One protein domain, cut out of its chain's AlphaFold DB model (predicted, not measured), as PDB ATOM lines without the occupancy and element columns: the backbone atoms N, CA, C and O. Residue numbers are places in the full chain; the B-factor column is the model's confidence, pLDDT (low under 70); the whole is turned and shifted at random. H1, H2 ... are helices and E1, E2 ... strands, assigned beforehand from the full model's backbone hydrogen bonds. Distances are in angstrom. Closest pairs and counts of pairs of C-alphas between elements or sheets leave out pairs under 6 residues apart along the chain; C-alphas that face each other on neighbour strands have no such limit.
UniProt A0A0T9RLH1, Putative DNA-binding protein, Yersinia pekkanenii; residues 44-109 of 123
ATOM      1  N   LEU A  44      94.419 100.507 133.623       85.94
ATOM      2  CA  LEU A  44      95.316 101.673 133.594       85.94
ATOM      3  C   LEU A  44      96.763 101.304 133.224       85.94
ATOM      4  O   LEU A  44      97.439 102.080 132.562       85.94
ATOM      5  N   SER A  45      97.215 100.097 133.578       87.06
ATOM      6  CA  SER A  45      98.544  99.573 133.235       87.06
ATOM      7  C   SER A  45      98.794  99.421 131.729       87.06
ATOM      8  O   SER A  45      99.947  99.347 131.310       87.06
ATOM      9  N   ARG A  46      97.738  99.384 130.907       88.56
ATOM     10  CA  ARG A  46      97.842  99.367 129.439       88.56
ATOM     11  C   ARG A  46      97.741 100.756 128.810       88.56
ATOM     12  O   ARG A  46      97.925 100.861 127.600       88.56
ATOM     13  N   LEU A  47      97.456 101.804 129.586       90.31
ATOM     14  CA  LEU A  47      97.330 103.168 129.075       90.31
ATOM     15  C   LEU A  47      98.677 103.894 129.128       90.31
ATOM     16  O   LEU A  47      99.281 104.045 130.189       90.31
ATOM     17  N   VAL A  48      99.117 104.416 127.987       90.62
ATOM     18  CA  VAL A  48     100.327 105.240 127.863       90.62
ATOM     19  C   VAL A  48      99.990 106.587 127.235       90.62
ATOM     20  O   VAL A  48      98.996 106.733 126.525       90.62
ATOM     21  N   LYS A  49     100.796 107.620 127.494       88.62
ATOM     22  CA  LYS A  49     100.596 108.924 126.846       88.62
ATOM     23  C   LYS A  49     100.979 108.816 125.365       88.62
ATOM     24  O   LYS A  49     102.121 108.488 125.062       88.62
ATOM     25  N   SER A  50     100.049 109.131 124.461       87.56
ATOM     26  CA  SER A  50     100.324 109.100 123.022       87.56
ATOM     27  C   SER A  50     101.128 110.328 122.570       87.56
ATOM     28  O   SER A  50     100.868 111.437 123.060       87.56
ATOM     29  N   PRO A  51     102.048 110.185 121.594       83.75
ATOM     30  CA  PRO A  51     102.652 111.326 120.902       83.75
ATOM     31  C   PRO A  51     101.620 112.186 120.154       83.75
ATOM     32  O   PRO A  51     101.882 113.359 119.899       83.75
ATOM     33  N   LEU A  52     100.429 111.648 119.855       84.06
ATOM     34  CA  LEU A  52      99.328 112.387 119.224       84.06
ATOM     35  C   LEU A  52      98.633 113.376 120.176       84.06
ATOM     36  O   LEU A  52      97.800 114.176 119.749       84.06
ATOM     37  N   ASN A  53      98.969 113.367 121.470       81.19
ATOM     38  CA  ASN A  53      98.437 114.339 122.416       81.19
ATOM     39  C   ASN A  53      99.095 115.715 122.183       81.19
ATOM     40  O   ASN A  53     100.181 115.992 122.695       81.19
ATOM     41  N   VAL A  54      98.372 116.611 121.501       71.38
ATOM     42  CA  VAL A  54      98.793 117.980 121.117       71.38
ATOM     43  C   VAL A  54      99.346 118.846 122.261       71.38
ATOM     44  O   VAL A  54     100.058 119.821 122.025       71.38
ATOM     45  N   ARG A  55      99.057 118.506 123.524       75.50
ATOM     46  CA  ARG A  55      99.626 119.196 124.686       75.50
ATOM     47  C   ARG A  55     100.985 118.609 125.084       75.50
ATOM     48  O   ARG A  55     101.074 117.593 125.781       75.50
ATOM     49  N   LEU A  56     102.036 119.322 124.694       69.75
ATOM     50  CA  LEU A  56     103.431 118.984 124.991       69.75
ATOM     51  C   LEU A  56     103.896 119.483 126.369       69.75
ATOM     52  O   LEU A  56     104.761 118.873 126.985       69.75
ATOM     53  N   ILE A  57     103.283 120.553 126.884       79.25
ATOM     54  CA  ILE A  57     103.669 121.168 128.161       79.25
ATOM     55  C   ILE A  57     103.199 120.288 129.334       79.25
ATOM     56  O   ILE A  57     101.998 119.972 129.396       79.25
ATOM     57  N   PRO A  58     104.093 119.922 130.275       80.31
ATOM     58  CA  PRO A  58     103.722 119.164 131.465       80.31
ATOM     59  C   PRO A  58     102.722 119.941 132.330       80.31
ATOM     60  O   PRO A  58     102.684 121.171 132.348       80.31
ATOM     61  N   TYR A  59     101.863 119.211 133.034       85.25
ATOM     62  CA  TYR A  59     100.911 119.810 133.964       85.25
ATOM     63  C   TYR A  59     101.608 120.142 135.284       85.25
ATOM     64  O   TYR A  59     102.486 119.398 135.716       85.25
ATOM     65  N   SER A  60     101.197 121.226 135.948       90.31
ATOM     66  CA  SER A  60     101.656 121.493 137.312       90.31
ATOM     67  C   SER A  60     101.153 120.402 138.258       90.31
ATOM     68  O   SER A  60     100.029 119.904 138.119       90.31
ATOM     69  N   VAL A  61     101.979 120.053 139.245       90.19
ATOM     70  CA  VAL A  61     101.655 119.030 140.251       90.19
ATOM     71  C   VAL A  61     100.375 119.389 141.007       90.19
ATOM     72  O   VAL A  61      99.543 118.521 141.257       90.19
ATOM     73  N   GLU A  62     100.169 120.673 141.297       93.25
ATOM     74  CA  GLU A  62      98.971 121.180 141.967       93.25
ATOM     75  C   GLU A  62      97.698 120.948 141.138       93.25
ATOM     76  O   GLU A  62      96.707 120.429 141.653       93.25
ATOM     77  N   SER A  63      97.736 121.223 139.826       92.06
ATOM     78  CA  SER A  63      96.585 120.993 138.941       92.06
ATOM     79  C   SER A  63      96.239 119.509 138.824       92.06
ATOM     80  O   SER A  63      95.059 119.155 138.772       92.06
ATOM     81  N   VAL A  64      97.252 118.639 138.774       93.31
ATOM     82  CA  VAL A  64      97.050 117.183 138.739       93.31
ATOM     83  C   VAL A  64      96.506 116.686 140.075       93.31
ATOM     84  O   VAL A  64      95.555 115.912 140.081       93.31
ATOM     85  N   THR A  65      97.047 117.171 141.192       93.38
ATOM     86  CA  THR A  65      96.626 116.778 142.545       93.38
ATOM     87  C   THR A  65      95.187 117.191 142.831       93.38
ATOM     88  O   THR A  65      94.405 116.379 143.317       93.38
ATOM     89  N   SER A  66      94.810 118.423 142.480       94.25
ATOM     90  CA  SER A  66      93.426 118.892 142.604       94.25
ATOM     91  C   SER A  66      92.469 117.997 141.811       94.25
ATOM     92  O   SER A  66      91.468 117.532 142.351       94.25
ATOM     93  N   LEU A  67      92.819 117.659 140.563       93.00
ATOM     94  CA  LEU A  67      92.004 116.760 139.746       93.00
ATOM     95  C   LEU A  67      91.960 115.331 140.309       93.00
ATOM     96  O   LEU A  67      90.909 114.700 140.260       93.00
ATOM     97  N   ALA A  68      93.069 114.826 140.849       92.75
ATOM     98  CA  ALA A  68      93.137 113.517 141.491       92.75
ATOM     99  C   ALA A  68      92.190 113.440 142.694       92.75
ATOM    100  O   ALA A  68      91.435 112.479 142.805       92.75
ATOM    101  N   ASN A  69      92.149 114.473 143.538       92.25
ATOM    102  CA  ASN A  69      91.210 114.533 144.659       92.25
ATOM    103  C   ASN A  69      89.753 114.517 144.166       92.25
ATOM    104  O   ASN A  69      88.938 113.761 144.686       92.25
ATOM    105  N   THR A  70      89.434 115.268 143.108       92.38
ATOM    106  CA  THR A  70      88.092 115.242 142.502       92.38
ATOM    107  C   THR A  70      87.737 113.865 141.936       92.38
ATOM    108  O   THR A  70      86.623 113.390 142.143       92.38
ATOM    109  N   ILE A  71      88.675 113.199 141.256       90.44
ATOM    110  CA  ILE A  71      88.476 111.843 140.723       90.44
ATOM    111  C   ILE A  71      88.311 110.832 141.864       90.44
ATOM    112  O   ILE A  71      87.482 109.936 141.754       90.44
ATOM    113  N   ALA A  72      89.042 110.979 142.968       87.56
ATOM    114  CA  ALA A  72      88.875 110.119 144.135       87.56
ATOM    115  C   ALA A  72      87.489 110.301 144.783       87.56
ATOM    116  O   ALA A  72      86.862 109.323 145.189       87.56
ATOM    117  N   SER A  73      86.987 111.537 144.835       86.25
ATOM    118  CA  SER A  73      85.701 111.831 145.464       86.25
ATOM    119  C   SER A  73      84.490 111.490 144.590       86.25
ATOM    120  O   SER A  73      83.487 110.993 145.086       86.25
ATOM    121  N   ILE A  74      84.546 111.778 143.290       87.25
ATOM    122  CA  ILE A  74      83.373 111.715 142.396       87.25
ATOM    123  C   ILE A  74      83.520 110.606 141.345       87.25
ATOM    124  O   ILE A  74      82.531 110.072 140.851       87.25
ATOM    125  N   GLY A  75      84.753 110.222 141.019       84.56
ATOM    126  CA  GLY A  75      85.070 109.323 139.912       84.56
ATOM    127  C   GLY A  75      85.468 110.062 138.631       84.56
ATOM    128  O   GLY A  75      85.550 111.293 138.568       84.56
ATOM    129  N   LEU A  76      85.755 109.290 137.582       87.81
ATOM    130  CA  LEU A  76      86.132 109.816 136.272       87.81
ATOM    131  C   LEU A  76      84.877 110.146 135.449       87.81
ATOM    132  O   LEU A  76      84.283 109.265 134.843       87.81
ATOM    133  N   LEU A  77      84.494 111.423 135.403       88.12
ATOM    134  CA  LEU A  77      83.291 111.871 134.680       88.12
ATOM    135  C   LEU A  77      83.450 111.915 133.157       88.12
ATOM    136  O   LEU A  77      82.470 111.863 132.425       88.12
ATOM    137  N   GLN A  78      84.681 112.097 132.684       88.56
ATOM    138  CA  GLN A  78      84.986 112.239 131.266       88.56
ATOM    139  C   GLN A  78      85.969 111.149 130.869       88.56
ATOM    140  O   GLN A  78      87.075 111.083 131.425       88.56
ATOM    141  N   ASN A  79      85.592 110.349 129.877       90.06
ATOM    142  CA  ASN A  79      86.392 109.232 129.384       90.06
ATOM    143  C   ASN A  79      87.658 109.707 128.669       90.06
ATOM    144  O   ASN A  79      87.713 110.802 128.100       90.06
ATOM    145  N   LEU A  80      88.703 108.887 128.725       90.12
ATOM    146  CA  LEU A  80      89.929 109.115 127.967       90.12
ATOM    147  C   LEU A  80      89.699 108.721 126.508       90.12
ATOM    148  O   LEU A  80      89.017 107.739 126.239       90.12
ATOM    149  N   VAL A  81      90.295 109.471 125.582       89.56
ATOM    150  CA  VAL A  81      90.332 109.069 124.172       89.56
ATOM    151  C   VAL A  81      91.677 108.416 123.938       89.56
ATOM    152  O   VAL A  81      92.714 109.070 124.103       89.56
ATOM    153  N   ALA A  82      91.654 107.138 123.584       90.19
ATOM    154  CA  ALA A  82      92.842 106.365 123.287       90.19
ATOM    155  C   ALA A  82      92.724 105.686 121.922       90.19
ATOM    156  O   ALA A  82      91.628 105.532 121.393       90.19
ATOM    157  N   HIS A  83      93.866 105.313 121.362       89.56
ATOM    158  CA  HIS A  83      93.961 104.507 120.152       89.56
ATOM    159  C   HIS A  83      94.890 103.323 120.405       89.56
ATOM    160  O   HIS A  83      95.751 103.393 121.291       89.56
ATOM    161  N   ASP A  84      94.749 102.266 119.618       90.31
ATOM    162  CA  ASP A  84      95.652 101.122 119.677       90.31
ATOM    163  C   ASP A  84      97.079 101.520 119.286       90.31
ATOM    164  O   ASP A  84      97.305 102.313 118.363       90.31
ATOM    165  N   LEU A  85      98.053 100.973 120.013       88.81
ATOM    166  CA  LEU A  85      99.454 100.933 119.610       88.81
ATOM    167  C   LEU A  85      99.795  99.523 119.140       88.81
ATOM    168  O   LEU A  85      99.286  98.531 119.659       88.81
ATOM    169  N   GLU A  86     100.768  99.439 118.237       84.75
ATOM    170  CA  GLU A  86     101.331  98.177 117.738       84.75
ATOM    171  C   GLU A  86     101.886  97.279 118.863       84.75
ATOM    172  O   GLU A  86     101.971  96.065 118.712       84.75
ATOM    173  N   SER A  87     102.214  97.859 120.024       81.81
ATOM    174  CA  SER A  87     102.689  97.147 121.216       81.81
ATOM    175  C   SER A  87     101.587  96.456 122.038       81.81
ATOM    176  O   SER A  87     101.890  95.870 123.078       81.81
ATOM    177  N   GLY A  88     100.314  96.541 121.630       84.50
ATOM    178  CA  GLY A  88      99.172  96.025 122.402       84.50
ATOM    179  C   GLY A  88      98.804  96.885 123.622       84.50
ATOM    180  O   GLY A  88      98.096  96.433 124.526       84.50
ATOM    181  N   GLN A  89      99.316  98.116 123.668       90.50
ATOM    182  CA  GLN A  89      98.952  99.150 124.636       90.50
ATOM    183  C   GLN A  89      98.028 100.180 123.982       90.50
ATOM    184  O   GLN A  89      97.930 100.252 122.761       90.50
ATOM    185  N   PHE A  90      97.393 101.022 124.791       90.94
ATOM    186  CA  PHE A  90      96.522 102.086 124.304       90.94
ATOM    187  C   PHE A  90      97.141 103.457 124.560       90.94
ATOM    188  O   PHE A  90      97.501 103.810 125.687       90.94
ATOM    189  N   GLY A  91      97.244 104.254 123.505       91.69
ATOM    190  CA  GLY A  91      97.834 105.580 123.522       91.69
ATOM    191  C   GLY A  91      96.769 106.626 123.748       91.69
ATOM    192  O   GLY A  91      95.946 106.869 122.872       91.69
ATOM    193  N   VAL A  92      96.806 107.305 124.890       91.75
ATOM    194  CA  VAL A  92      95.866 108.381 125.209       91.75
ATOM    195  C   VAL A  92      96.174 109.610 124.356       91.75
ATOM    196  O   VAL A  92      97.154 110.318 124.607       91.75
ATOM    197  N   ALA A  93      95.323 109.860 123.361       89.94
ATOM    198  CA  ALA A  93      95.368 111.018 122.470       89.94
ATOM    199  C   ALA A  93      94.742 112.265 123.114       89.94
ATOM    200  O   ALA A  93      95.208 113.381 122.879       89.94
ATOM    201  N   ALA A  94      93.722 112.091 123.964       89.12
ATOM    202  CA  ALA A  94      93.112 113.188 124.709       89.12
ATOM    203  C   ALA A  94      92.804 112.805 126.158       89.12
ATOM    204  O   ALA A  94      92.319 111.718 126.466       89.12
ATOM    205  N   GLY A  95      93.042 113.755 127.065       89.62
ATOM    206  CA  GLY A  95      92.846 113.549 128.500       89.62
ATOM    207  C   GLY A  95      94.123 113.277 129.289       89.62
ATOM    208  O   GLY A  95      94.036 112.764 130.399       89.62
ATOM    209  N   GLY A  96      95.293 113.696 128.795       90.31
ATOM    210  CA  GLY A  96      96.577 113.489 129.478       90.31
ATOM    211  C   GLY A  96      96.614 113.912 130.957       90.31
ATOM    212  O   GLY A  96      97.238 113.232 131.763       90.31
ATOM    213  N   ARG A  97      95.896 114.976 131.359       93.00
ATOM    214  CA  ARG A  97      95.809 115.374 132.781       93.00
ATOM    215  C   ARG A  97      95.065 114.354 133.641       93.00
ATOM    216  O   ARG A  97      95.447 114.135 134.783       93.00
ATOM    217  N   ARG A  98      93.999 113.756 133.098       93.12
ATOM    218  CA  ARG A  98      93.216 112.712 133.772       93.12
ATOM    219  C   ARG A  98      94.053 111.444 133.910       93.12
ATOM    220  O   ARG A  98      94.090 110.895 134.999       93.12
ATOM    221  N   LEU A  99      94.807 111.061 132.876       92.12
ATOM    222  CA  LEU A  99      95.772 109.958 132.974       92.12
ATOM    223  C   LEU A  99      96.829 110.217 134.063       92.12
ATOM    224  O   LEU A  99      97.066 109.351 134.894       92.12
ATOM    225  N   ALA A 100      97.404 111.423 134.121       92.12
ATOM    226  CA  ALA A 100      98.367 111.777 135.168       92.12
ATOM    227  C   ALA A 100      97.753 111.719 136.580       92.12
ATOM    228  O   ALA A 100      98.384 111.221 137.509       92.12
ATOM    229  N   ALA A 101      96.516 112.194 136.740       92.94
ATOM    230  CA  ALA A 101      95.798 112.130 138.009       92.94
ATOM    231  C   ALA A 101      95.474 110.683 138.420       92.94
ATOM    232  O   ALA A 101      95.631 110.334 139.585       92.94
ATOM    233  N   LEU A 102      95.074 109.828 137.473       91.50
ATOM    234  CA  LEU A 102      94.832 108.403 137.717       91.50
ATOM    235  C   LEU A 102      96.114 107.679 138.147       91.50
ATOM    236  O   LEU A 102      96.085 106.948 139.133       91.50
ATOM    237  N   ASN A 103      97.237 107.934 137.468       91.62
ATOM    238  CA  ASN A 103      98.536 107.369 137.847       91.62
ATOM    239  C   ASN A 103      98.936 107.797 139.263       91.62
ATOM    240  O   ASN A 103      99.283 106.952 140.081       91.62
ATOM    241  N   MET A 104      98.767 109.079 139.594       91.44
ATOM    242  CA  MET A 104      99.024 109.594 140.940       91.44
ATOM    243  C   MET A 104      98.147 108.918 142.009       91.44
ATOM    244  O   MET A 104      98.613 108.663 143.116       91.44
ATOM    245  N   LEU A 105      96.878 108.617 141.716       90.25
ATOM    246  CA  LEU A 105      96.000 107.919 142.663       90.25
ATOM    247  C   LEU A 105      96.384 106.447 142.858       90.25
ATOM    248  O   LEU A 105      96.208 105.929 143.962       90.25
ATOM    249  N   VAL A 106      96.900 105.785 141.819       89.06
ATOM    250  CA  VAL A 106      97.451 104.424 141.926       89.06
ATOM    251  C   VAL A 106      98.740 104.429 142.742       89.06
ATOM    252  O   VAL A 106      98.870 103.624 143.659       89.06
ATOM    253  N   GLU A 107      99.647 105.372 142.486       88.75
ATOM    254  CA  GLU A 107     100.881 105.549 143.270       88.75
ATOM    255  C   GLU A 107     100.589 105.810 144.755       88.75
ATOM    256  O   GLU A 107     101.283 105.298 145.628       88.75
ATOM    257  N   ARG A 108      99.523 106.562 145.055       88.06
ATOM    258  CA  ARG A 108      99.055 106.817 146.428       88.06
ATOM    259  C   ARG A 108      98.284 105.643 147.051       88.06
ATOM    260  O   ARG A 108      97.880 105.747 148.203       88.06
ATOM    261  N   GLY A 109      98.018 104.570 146.304       84.88
ATOM    262  CA  GLY A 109      97.236 103.419 146.771       84.88
ATOM    263  C   GLY A 109      95.739 103.691 146.971       84.88
ATOM    264  O   GLY A 109      95.030 102.853 147.522       84.88
TER     265      GLY A 109
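AT A GLANCE: This is residues 44 to 109 of the 123 residues of the protein "Putative DNA-binding protein" of Yersinia pekkanenii (UniProt A0A0T9RLH1). A small three-stranded sheet makes one end and two crossed helices the other, H2 between H1 and the sheet, which H2 only grazes. The printed part has 66 residues, with E1, H1, E2, E3 and H2 in this order, mixed helices and strands. The mixed sheet runs E1 E3 E2. The whole is compact, radius of gyration of the C-alphas 11.8 A, spanning 34 by 24 by 20 A.

IN THESE COORDINATES: Find C-alpha 47 at (97.330, 103.168, 129.075), where E1, residues 47 to 49, begins. H1, residues 61 to 74, runs 19.8 A. E2 is residues 81 to 84, E3 90 to 94. H2, residues 96 to 107, runs 16.5 A to C-alpha 107 at (100.881, 105.549, 143.270).

HOW THE PARTS SIT: E1 and E3 are parallel, N 48 and O 90 being 2.9 A apart. E2 and E3 form an antiparallel hairpin, with N 91 and O 83 at 2.8 A. H1 touches H2, about perpendicular at 75 degrees; their closest C-alphas, of Ala 68 and Ala 101, are 4.6 A apart. In H1 and H2 every O i to N i+4 pair is within hydrogen-bond range.

THE WHOLE: The farthest C-alphas, of Ser 73 and Glu 86, are 34.6 A apart. The printed part has no cut. The link E1 to H1 is long, 11 residues. Leu 56 has pLDDT under 70.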